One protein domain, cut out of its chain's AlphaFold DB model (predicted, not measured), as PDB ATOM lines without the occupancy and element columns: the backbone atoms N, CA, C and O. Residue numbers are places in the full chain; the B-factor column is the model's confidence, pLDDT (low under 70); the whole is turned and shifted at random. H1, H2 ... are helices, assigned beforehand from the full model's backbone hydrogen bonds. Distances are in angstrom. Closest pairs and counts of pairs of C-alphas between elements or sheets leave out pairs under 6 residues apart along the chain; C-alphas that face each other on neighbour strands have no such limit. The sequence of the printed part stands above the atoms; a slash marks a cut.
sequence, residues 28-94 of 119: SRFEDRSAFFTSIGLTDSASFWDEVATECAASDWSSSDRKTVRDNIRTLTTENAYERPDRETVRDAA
ATOM      1  N   SER A  28      82.143  48.108  14.713       89.19
ATOM      2  CA  SER A  28      81.052  49.041  15.034       89.19
ATOM      3  C   SER A  28      81.560  50.438  15.405       89.19
ATOM      4  O   SER A  28      80.891  51.435  15.164       89.19
ATOM      5  N   ARG A  29      82.803  50.565  15.890       89.81
ATOM      6  CA  ARG A  29      83.405  51.881  16.154       89.81
ATOM      7  C   ARG A  29      83.644  52.703  14.895       89.81
ATOM      8  O   ARG A  29      83.763  53.924  14.996       89.81
ATOM      9  N   PHE A  30      83.813  52.059  13.743       94.44
ATOM     10  CA  PHE A  30      83.950  52.761  12.471       94.44
ATOM     11  C   PHE A  30      82.580  53.219  11.965       94.44
ATOM     12  O   PHE A  30      82.461  54.368  11.545       94.44
ATOM     13  N   GLU A  31      81.541  52.401  12.158       93.62
ATOM     14  CA  GLU A  31      80.142  52.775  11.908       93.62
ATOM     15  C   GLU A  31      79.715  53.962  12.782       93.62
ATOM     16  O   GLU A  31      79.247  54.974  12.264       93.62
ATOM     17  N   ASP A  32      79.982  53.914  14.092       94.25
ATOM     18  CA  ASP A  32      79.718  55.017  15.029       94.25
ATOM     19  C   ASP A  32      80.394  56.318  14.579       94.25
ATOM     20  O   ASP A  32      79.875  57.424  14.754       94.25
ATOM     21  N   ARG A  33      81.590  56.196  13.999       94.12
ATOM     22  CA  ARG A  33      82.358  57.339  13.521       94.12
ATOM     23  C   ARG A  33      81.777  57.907  12.232       94.12
ATOM     24  O   ARG A  33      81.693  59.130  12.120       94.12
ATOM     25  N   SER A  34      81.346  57.052  11.309       96.19
ATOM     26  CA  SER A  34      80.583  57.453  10.123       96.19
ATOM     27  C   SER A  34      79.285  58.165  10.520       96.19
ATOM     28  O   SER A  34      79.018  59.281  10.064       96.19
ATOM     29  N   ALA A  35      78.534  57.597  11.466       95.56
ATOM     30  CA  ALA A  35      77.302  58.176  11.989       95.56
ATOM     31  C   ALA A  35      77.539  59.542  12.649       95.56
ATOM     32  O   ALA A  35      76.779  60.484  12.415       95.56
ATOM     33  N   PHE A  36      78.625  59.694  13.414       95.12
ATOM     34  CA  PHE A  36      79.019  60.990  13.968       95.12
ATOM     35  C   PHE A  36      79.256  62.027  12.863       95.12
ATOM     36  O   PHE A  36      78.656  63.099  12.906       95.12
ATOM     37  N   PHE A  37      80.081  61.720  11.859       96.25
ATOM     38  CA  PHE A  37      80.364  62.666  10.774       96.25
ATOM     39  C   PHE A  37      79.125  62.984   9.928       96.25
ATOM     40  O   PHE A  37      78.942  64.135   9.534       96.25
ATOM     41  N   THR A  38      78.236  62.006   9.745       96.56
ATOM     42  CA  THR A  38      76.915  62.203   9.132       96.56
ATOM     43  C   THR A  38      76.085  63.198   9.938       96.56
ATOM     44  O   THR A  38      75.537  64.140   9.372       96.56
ATOM     45  N   SER A  39      76.033  63.043  11.267       95.44
ATOM     46  CA  SER A  39      75.235  63.910  12.147       95.44
ATOM     47  C   SER A  39      75.673  65.378  12.141       95.44
ATOM     48  O   SER A  39      74.856  66.253  12.406       95.44
ATOM     49  N   ILE A  40      76.939  65.650  11.802       94.75
ATOM     50  CA  ILE A  40      77.504  67.007  11.728       94.75
ATOM     51  C   ILE A  40      77.676  67.512  10.286       94.75
ATOM     52  O   ILE A  40      78.268  68.565  10.070       94.75
ATOM     53  N   GLY A  41      77.184  66.769   9.289       95.25
ATOM     54  CA  GLY A  41      77.193  67.185   7.882       95.25
ATOM     55  C   GLY A  41      78.551  67.106   7.175       95.25
ATOM     56  O   GLY A  41      78.713  67.695   6.109       95.25
ATOM     57  N   LEU A  42      79.529  66.382   7.726       95.62
ATOM     58  CA  LEU A  42      80.827  66.153   7.080       95.62
ATOM     59  C   LEU A  42      80.787  64.868   6.244       95.62
ATOM     60  O   LEU A  42      81.353  63.842   6.625       95.62
ATOM     61  N   THR A  43      80.106  64.936   5.100       95.75
ATOM     62  CA  THR A  43      79.801  63.778   4.242       95.75
ATOM     63  C   THR A  43      81.043  63.027   3.766       95.75
ATOM     64  O   THR A  43      81.066  61.808   3.858       95.75
ATOM     65  N   ASP A  44      82.104  63.718   3.338       95.31
ATOM     66  CA  ASP A  44      83.328  63.049   2.865       95.31
ATOM     67  C   ASP A  44      83.989  62.224   3.978       95.31
ATOM     68  O   ASP A  44      84.461  61.108   3.761       95.31
ATOM     69  N   SER A  45      83.967  62.749   5.208       96.44
ATOM     70  CA  SER A  45      84.445  62.016   6.380       96.44
ATOM     71  C   SER A  45      83.527  60.849   6.725       96.44
ATOM     72  O   SER A  45      84.025  59.784   7.079       96.44
ATOM     73  N   ALA A  46      82.209  61.025   6.624       97.00
ATOM     74  CA  ALA A  46      81.255  59.948   6.853       97.00
ATOM     75  C   ALA A  46      81.483  58.786   5.875       97.00
ATOM     76  O   ALA A  46      81.710  57.665   6.323       97.00
ATOM     77  N   SER A  47      81.544  59.074   4.574       97.38
ATOM     78  CA  SER A  47      81.790  58.085   3.518       97.38
ATOM     79  C   SER A  47      83.102  57.331   3.726       97.38
ATOM     80  O   SER A  47      83.123  56.108   3.643       97.38
ATOM     81  N   PHE A  48      84.186  58.031   4.078       97.81
ATOM     82  CA  PHE A  48      85.459  57.373   4.376       97.81
ATOM     83  C   PHE A  48      85.349  56.395   5.557       97.81
ATOM     84  O   PHE A  48      85.862  55.280   5.499       97.81
ATOM     85  N   TRP A  49      84.693  56.787   6.655       96.69
ATOM     86  CA  TRP A  49      84.553  55.902   7.818       96.69
ATOM     87  C   TRP A  49      83.574  54.747   7.583       96.69
ATOM     88  O   TRP A  49      83.756  53.691   8.186       96.69
ATOM     89  N   ASP A  50      82.593  54.924   6.698       96.44
ATOM     90  CA  ASP A  50      81.700  53.863   6.224       96.44
ATOM     91  C   ASP A  50      82.455  52.809   5.397       96.44
ATOM     92  O   ASP A  50      82.316  51.604   5.617       96.44
ATOM     93  N   GLU A  51      83.357  53.254   4.522       96.38
ATOM     94  CA  GLU A  51      84.238  52.367   3.761       96.38
ATOM     95  C   GLU A  51      85.189  51.592   4.681       96.38
ATOM     96  O   GLU A  51      85.337  50.377   4.549       96.38
ATOM     97  N   VAL A  52      85.770  52.256   5.687       96.19
ATOM     98  CA  VAL A  52      86.587  51.586   6.711       96.19
ATOM     99  C   VAL A  52      85.773  50.536   7.477       96.19
ATOM    100  O   VAL A  52      86.306  49.471   7.791       96.19
ATOM    101  N   ALA A  53      84.503  50.805   7.795       94.94
ATOM    102  CA  ALA A  53      83.628  49.833   8.452       94.94
ATOM    103  C   ALA A  53      83.353  48.619   7.550       94.94
ATOM    104  O   ALA A  53      83.488  47.477   7.997       94.94
ATOM    105  N   THR A  54      83.058  48.872   6.272       94.62
ATOM    106  CA  THR A  54      82.844  47.841   5.250       94.62
ATOM    107  C   THR A  54      84.073  46.946   5.100       94.62
ATOM    108  O   THR A  54      83.956  45.721   5.167       94.62
ATOM    109  N   GLU A  55      85.264  47.534   4.983       94.75
ATOM    110  CA  GLU A  55      86.517  46.786   4.848       94.75
ATOM    111  C   GLU A  55      86.876  46.028   6.136       94.75
ATOM    112  O   GLU A  55      87.324  44.883   6.087       94.75
ATOM    113  N   CYS A  56      86.611  46.616   7.308       93.38
ATOM    114  CA  CYS A  56      86.802  45.949   8.597       93.38
ATOM    115  C   CYS A  56      85.991  44.651   8.695       93.38
ATOM    116  O   CYS A  56      86.519  43.636   9.157       93.38
ATOM    117  N   ALA A  57      84.731  44.682   8.244       90.12
ATOM    118  CA  ALA A  57      83.849  43.521   8.225       90.12
ATOM    119  C   ALA A  57      84.244  42.505   7.139       90.12
ATOM    120  O   ALA A  57      84.255  41.304   7.406       90.12
ATOM    121  N   ALA A  58      84.600  42.972   5.938       92.62
ATOM    122  CA  ALA A  58      84.975  42.112   4.814       92.62
ATOM    123  C   ALA A  58      86.282  41.340   5.063       92.62
ATOM    124  O   ALA A  58      86.375  40.158   4.732       92.62
ATOM    125  N   SER A  59      87.266  41.993   5.683       89.81
ATOM    126  CA  SER A  59      88.610  41.451   5.919       89.81
ATOM    127  C   SER A  59      88.833  40.933   7.346       89.81
ATOM    128  O   SER A  59      89.972  40.668   7.732       89.81
ATOM    129  N   ASP A  60      87.767  40.803   8.144       87.81
ATOM    130  CA  ASP A  60      87.783  40.362   9.548       87.81
ATOM    131  C   ASP A  60      88.901  41.010  10.392       87.81
ATOM    132  O   ASP A  60      89.706  40.369  11.079       87.81
ATOM    133  N   TRP A  61      88.961  42.341  10.365       87.62
ATOM    134  CA  TRP A  61      89.939  43.091  11.159       87.62
ATOM    135  C   TRP A  61      89.715  42.951  12.667       87.62
ATOM    136  O   TRP A  61      90.606  43.281  13.452       87.62
ATOM    137  N   SER A  62      88.558  42.432  13.079       84.00
ATOM    138  CA  SER A  62      88.248  42.139  14.477       84.00
ATOM    139  C   SER A  62      89.233  41.144  15.101       84.00
ATOM    140  O   SER A  62      89.627  41.298  16.260       84.00
ATOM    141  N   SER A  63      89.726  40.208  14.288       83.62
ATOM    142  CA  SER A  63      90.737  39.213  14.644       83.62
ATOM    143  C   SER A  63      92.179  39.737  14.532       83.62
ATOM    144  O   SER A  63      93.118  39.074  14.979       83.62
ATOM    145  N   SER A  64      92.378  40.921  13.944       87.19
ATOM    146  CA  SER A  64      93.698  41.518  13.717       87.19
ATOM    147  C   SER A  64      94.199  42.323  14.916       87.19
ATOM    148  O   SER A  64      93.441  42.868  15.722       87.19
ATOM    149  N   ASP A  65      95.519  42.464  15.025       87.81
ATOM    150  CA  ASP A  65      96.104  43.363  16.009       87.81
ATOM    151  C   ASP A  65      95.919  44.841  15.609       87.81
ATOM    152  O   ASP A  65      95.771  45.214  14.443       87.81
ATOM    153  N   ARG A  66      95.983  45.732  16.603       85.94
ATOM    154  CA  ARG A  66      95.736  47.167  16.389       85.94
ATOM    155  C   ARG A  66      96.731  47.845  15.451       85.94
ATOM    156  O   ARG A  66      96.398  48.891  14.895       85.94
ATOM    157  N   LYS A  67      97.970  47.347  15.347       90.31
ATOM    158  CA  LYS A  67      98.957  47.931  14.432       90.31
ATOM    159  C   LYS A  67      98.539  47.620  13.001       90.31
ATOM    160  O   LYS A  67      98.483  48.560  12.217       90.31
ATOM    161  N   THR A  68      98.181  46.371  12.720       90.81
ATOM    162  CA  THR A  68      97.673  45.942  11.412       90.81
ATOM    163  C   THR A  68      96.455  46.762  10.996       90.81
ATOM    164  O   THR A  68      96.481  47.399   9.950       90.81
ATOM    165  N   VAL A  69      95.450  46.894  11.867       91.81
ATOM    166  CA  VAL A  69      94.267  47.725  11.573       91.81
ATOM    167  C   VAL A  69      94.632  49.182  11.284       91.81
ATOM    168  O   VAL A  69      94.129  49.780  10.339       91.81
ATOM    169  N   ARG A  70      95.521  49.784  12.082       92.25
ATOM    170  CA  ARG A  70      95.958  51.167  11.846       92.25
ATOM    171  C   ARG A  70      96.668  51.313  10.502       92.25
ATOM    172  O   ARG A  70      96.504  52.344   9.853       92.25
ATOM    173  N   ASP A  71      97.496  50.344  10.138       95.62
ATOM    174  CA  ASP A  71      98.235  50.376   8.884       95.62
ATOM    175  C   ASP A  71      97.269  50.197   7.696       95.62
ATOM    176  O   ASP A  71      97.362  50.968   6.746       95.62
ATOM    177  N   ASN A  72      96.239  49.352   7.813       94.38
ATOM    178  CA  ASN A  72      95.182  49.249   6.802       94.38
ATOM    179  C   ASN A  72      94.374  50.552   6.645       94.38
ATOM    180  O   ASN A  72      94.156  51.009   5.528       94.38
ATOM    181  N   ILE A  73      93.992  51.216   7.746       95.06
ATOM    182  CA  ILE A  73      93.303  52.523   7.683       95.06
ATOM    183  C   ILE A  73      94.175  53.572   6.977       95.06
ATOM    184  O   ILE A  73      93.659  54.423   6.252       95.06
ATOM    185  N   ARG A  74      95.500  53.539   7.172       95.88
ATOM    186  CA  ARG A  74      96.430  54.443   6.471       95.88
ATOM    187  C   ARG A  74      96.487  54.158   4.974       95.88
ATOM    188  O   ARG A  74      96.553  55.112   4.200       95.88
ATOM    189  N   THR A  75      96.451  52.886   4.586       96.62
ATOM    190  CA  THR A  75      96.346  52.481   3.181       96.62
ATOM    191  C   THR A  75      95.070  53.049   2.569       96.62
ATOM    192  O   THR A  75      95.174  53.848   1.645       96.62
ATOM    193  N   LEU A  76      93.907  52.802   3.182       95.19
ATOM    194  CA  LEU A  76      92.625  53.344   2.713       95.19
ATOM    195  C   LEU A  76      92.611  54.876   2.655       95.19
ATOM    196  O   LEU A  76      92.056  55.451   1.728       95.19
ATOM    197  N   THR A  77      93.245  55.555   3.618       95.62
ATOM    198  CA  THR A  77      93.379  57.026   3.600       95.62
ATOM    199  C   THR A  77      94.118  57.495   2.345       95.62
ATOM    200  O   THR A  77      93.745  58.494   1.739       95.62
ATOM    201  N   THR A  78      95.169  56.772   1.956       95.44
ATOM    202  CA  THR A  78      95.993  57.106   0.789       95.44
ATOM    203  C   THR A  78      95.270  56.771  -0.512       95.44
ATOM    204  O   THR A  78      95.261  57.588  -1.427       95.44
ATOM    205  N   GLU A  79      94.646  55.593  -0.589       94.88
ATOM    206  CA  GLU A  79      93.926  55.110  -1.775       94.88
ATOM    207  C   GLU A  79      92.714  55.983  -2.107       94.88
ATOM    208  O   GLU A  79      92.508  56.327  -3.268       94.88
ATOM    209  N   ASN A  80      91.981  56.420  -1.083       92.88
ATOM    210  CA  ASN A  80      90.824  57.297  -1.242       92.88
ATOM    211  C   ASN A  80      91.178  58.787  -1.299       92.88
ATOM    212  O   ASN A  80      90.278  59.622  -1.354       92.88
ATOM    213  N   ALA A  81      92.473  59.140  -1.256       94.00
ATOM    214  CA  ALA A  81      92.942  60.524  -1.148       94.00
ATOM    215  C   ALA A  81      92.191  61.318  -0.055       94.00
ATOM    216  O   ALA A  81      91.854  62.490  -0.228       94.00
ATOM    217  N   TYR A  82      91.894  60.655   1.065       93.75
ATOM    218  CA  TYR A  82      91.074  61.218   2.126       93.75
ATOM    219  C   TYR A  82      91.871  62.245   2.932       93.75
ATOM    220  O   TYR A  82      92.790  61.903   3.684       93.75
ATOM    221  N   GLU A  83      91.475  63.511   2.816       94.38
ATOM    222  CA  GLU A  83      91.992  64.584   3.657       94.38
ATOM    223  C   GLU A  83      91.163  64.665   4.939       94.38
ATOM    224  O   GLU A  83      89.959  64.932   4.937       94.38
ATOM    225  N   ARG A  84      91.816  64.418   6.073       93.12
ATOM    226  CA  ARG A  84      91.136  64.442   7.364       93.12
ATOM    227  C   ARG A  84      90.817  65.894   7.753       93.12
ATOM    228  O   ARG A  84      91.753  66.682   7.863       93.12
ATOM    229  N   PRO A  85      89.562  66.229   8.115       92.31
ATOM    230  CA  PRO A  85      89.214  67.582   8.528       92.31
ATOM    231  C   PRO A  85      89.936  67.987   9.816       92.31
ATOM    232  O   PRO A  85      90.136  67.178  10.741       92.31
ATOM    233  N   ASP A  86      90.283  69.269   9.886       91.88
ATOM    234  CA  ASP A  86      90.872  69.876  11.070       91.88
ATOM    235  C   ASP A  86      89.926  69.807  12.268       91.88
ATOM    236  O   ASP A  86      88.698  69.784  12.151       91.88
ATOM    237  N   ARG A  87      90.504  69.809  13.476       89.06
ATOM    238  CA  ARG A  87      89.709  69.754  14.715       89.06
ATOM    239  C   ARG A  87      88.736  70.932  14.819       89.06
ATOM    240  O   ARG A  87      87.660  70.761  15.382       89.06
ATOM    241  N   GLU A  88      89.139  72.101  14.331       91.94
ATOM    242  CA  GLU A  88      88.296  73.296  14.300       91.94
ATOM    243  C   GLU A  88      87.086  73.090  13.390       91.94
ATOM    244  O   GLU A  88      85.969  73.177  13.878       91.94
ATOM    245  N   THR A  89      87.288  72.643  12.147       93.19
ATOM    246  CA  THR A  89      86.199  72.305  11.217       93.19
ATOM    247  C   THR A  89      85.201  71.319  11.818       93.19
ATOM    248  O   THR A  89      83.996  71.516  11.715       93.19
ATOM    249  N   VAL A  90      85.686  70.270  12.493       92.62
ATOM    250  CA  VAL A  90      84.809  69.287  13.154       92.62
ATOM    251  C   VAL A  90      84.024  69.909  14.308       92.62
ATOM    252  O   VAL A  90      82.854  69.584  14.494       92.62
ATOM    253  N   ARG A  91      84.654  70.785  15.100       90.81
ATOM    254  CA  ARG A  91      83.991  71.467  16.219       90.81
ATOM    255  C   ARG A  91      82.923  72.429  15.711       90.81
ATOM    256  O   ARG A  91      81.811  72.388  16.219       90.81
ATOM    257  N   ASP A  92      83.253  73.241  14.717       92.75
ATOM    258  CA  ASP A  92      82.356  74.257  14.174       92.75
ATOM    259  C   ASP A  92      81.157  73.597  13.470       92.75
ATOM    260  O   ASP A  92      80.017  74.014  13.661       92.75
ATOM    261  N   ALA A  93      81.390  72.502  12.736       92.69
ATOM    262  CA  ALA A  93      80.327  71.695  12.137       92.69
ATOM    263  C   ALA A  93      79.406  71.072  13.199       92.69
ATOM    264  O   ALA A  93      78.184  71.079  13.053       92.69
ATOM    265  N   ALA A  94      79.973  70.571  14.296       92.81
ATOM    266  CA  ALA A  94      79.180  70.005  15.375       92.81
ATOM    267  C   ALA A  94      78.381  71.063  16.148       92.81
ATOM    268  O   ALA A  94      77.218  70.828  16.465       92.81
TER     269      ALA A  94
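This is residues 28 to 94 of the 119 residues of an uncharacterized protein of Geminicoccus sp (UniProt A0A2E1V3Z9). A helical hairpin, H1 and H2 side by side, has the rest of the printed part folded back past H2 in an open arc: H3 slants across, and the short H4 ends near the last residue of H1. The 67 printed residues have four named helices, H1 to H4 in order, and no named strand: all helix. The whole is compact, radius of gyration of the C-alphas 12.2 A, yet elongated, spanning 36 by 21 by 17 A.

H1, residues 28 to 39, and H2, residues 43 to 58, touch as a hairpin, at a shallow tilt of 16 degrees, opposite ways; their closest C-alphas, of Ser 34 and Ala 46, are 4.2 A apart. H3, residues 66 to 79, only just touches H2, with 3 pairs of C-alphas within 8 A, through residues 73 to 77 and 48 to 52 alone; the closest, of Val 52 and Ile 73, are 6.9 A apart. Their tilt is steep, 50 degrees. H4, residues 87 to 94, is close to H1 but not clearly touching: the closest C-alphas, of Ser 39 and Ala 94, are 7.9 A apart. H4 is apart from H2 and H3. In the four helices every O i to N i+4 pair is within hydrogen-bond range.

H1 begins at C-alpha 28 (81.052, 49.041, 15.034) and is 16.2 A long, H2 22.3 A, H3 19.9 A; H4, 10.6 A, ends at C-alpha 94 (79.180, 70.005, 15.375).

The farthest C-alphas, of Ser 63 and Asp 92, are 36.0 A apart. The printed part has no cut, no link is long, and no printed residue is under 70 in pLDDT.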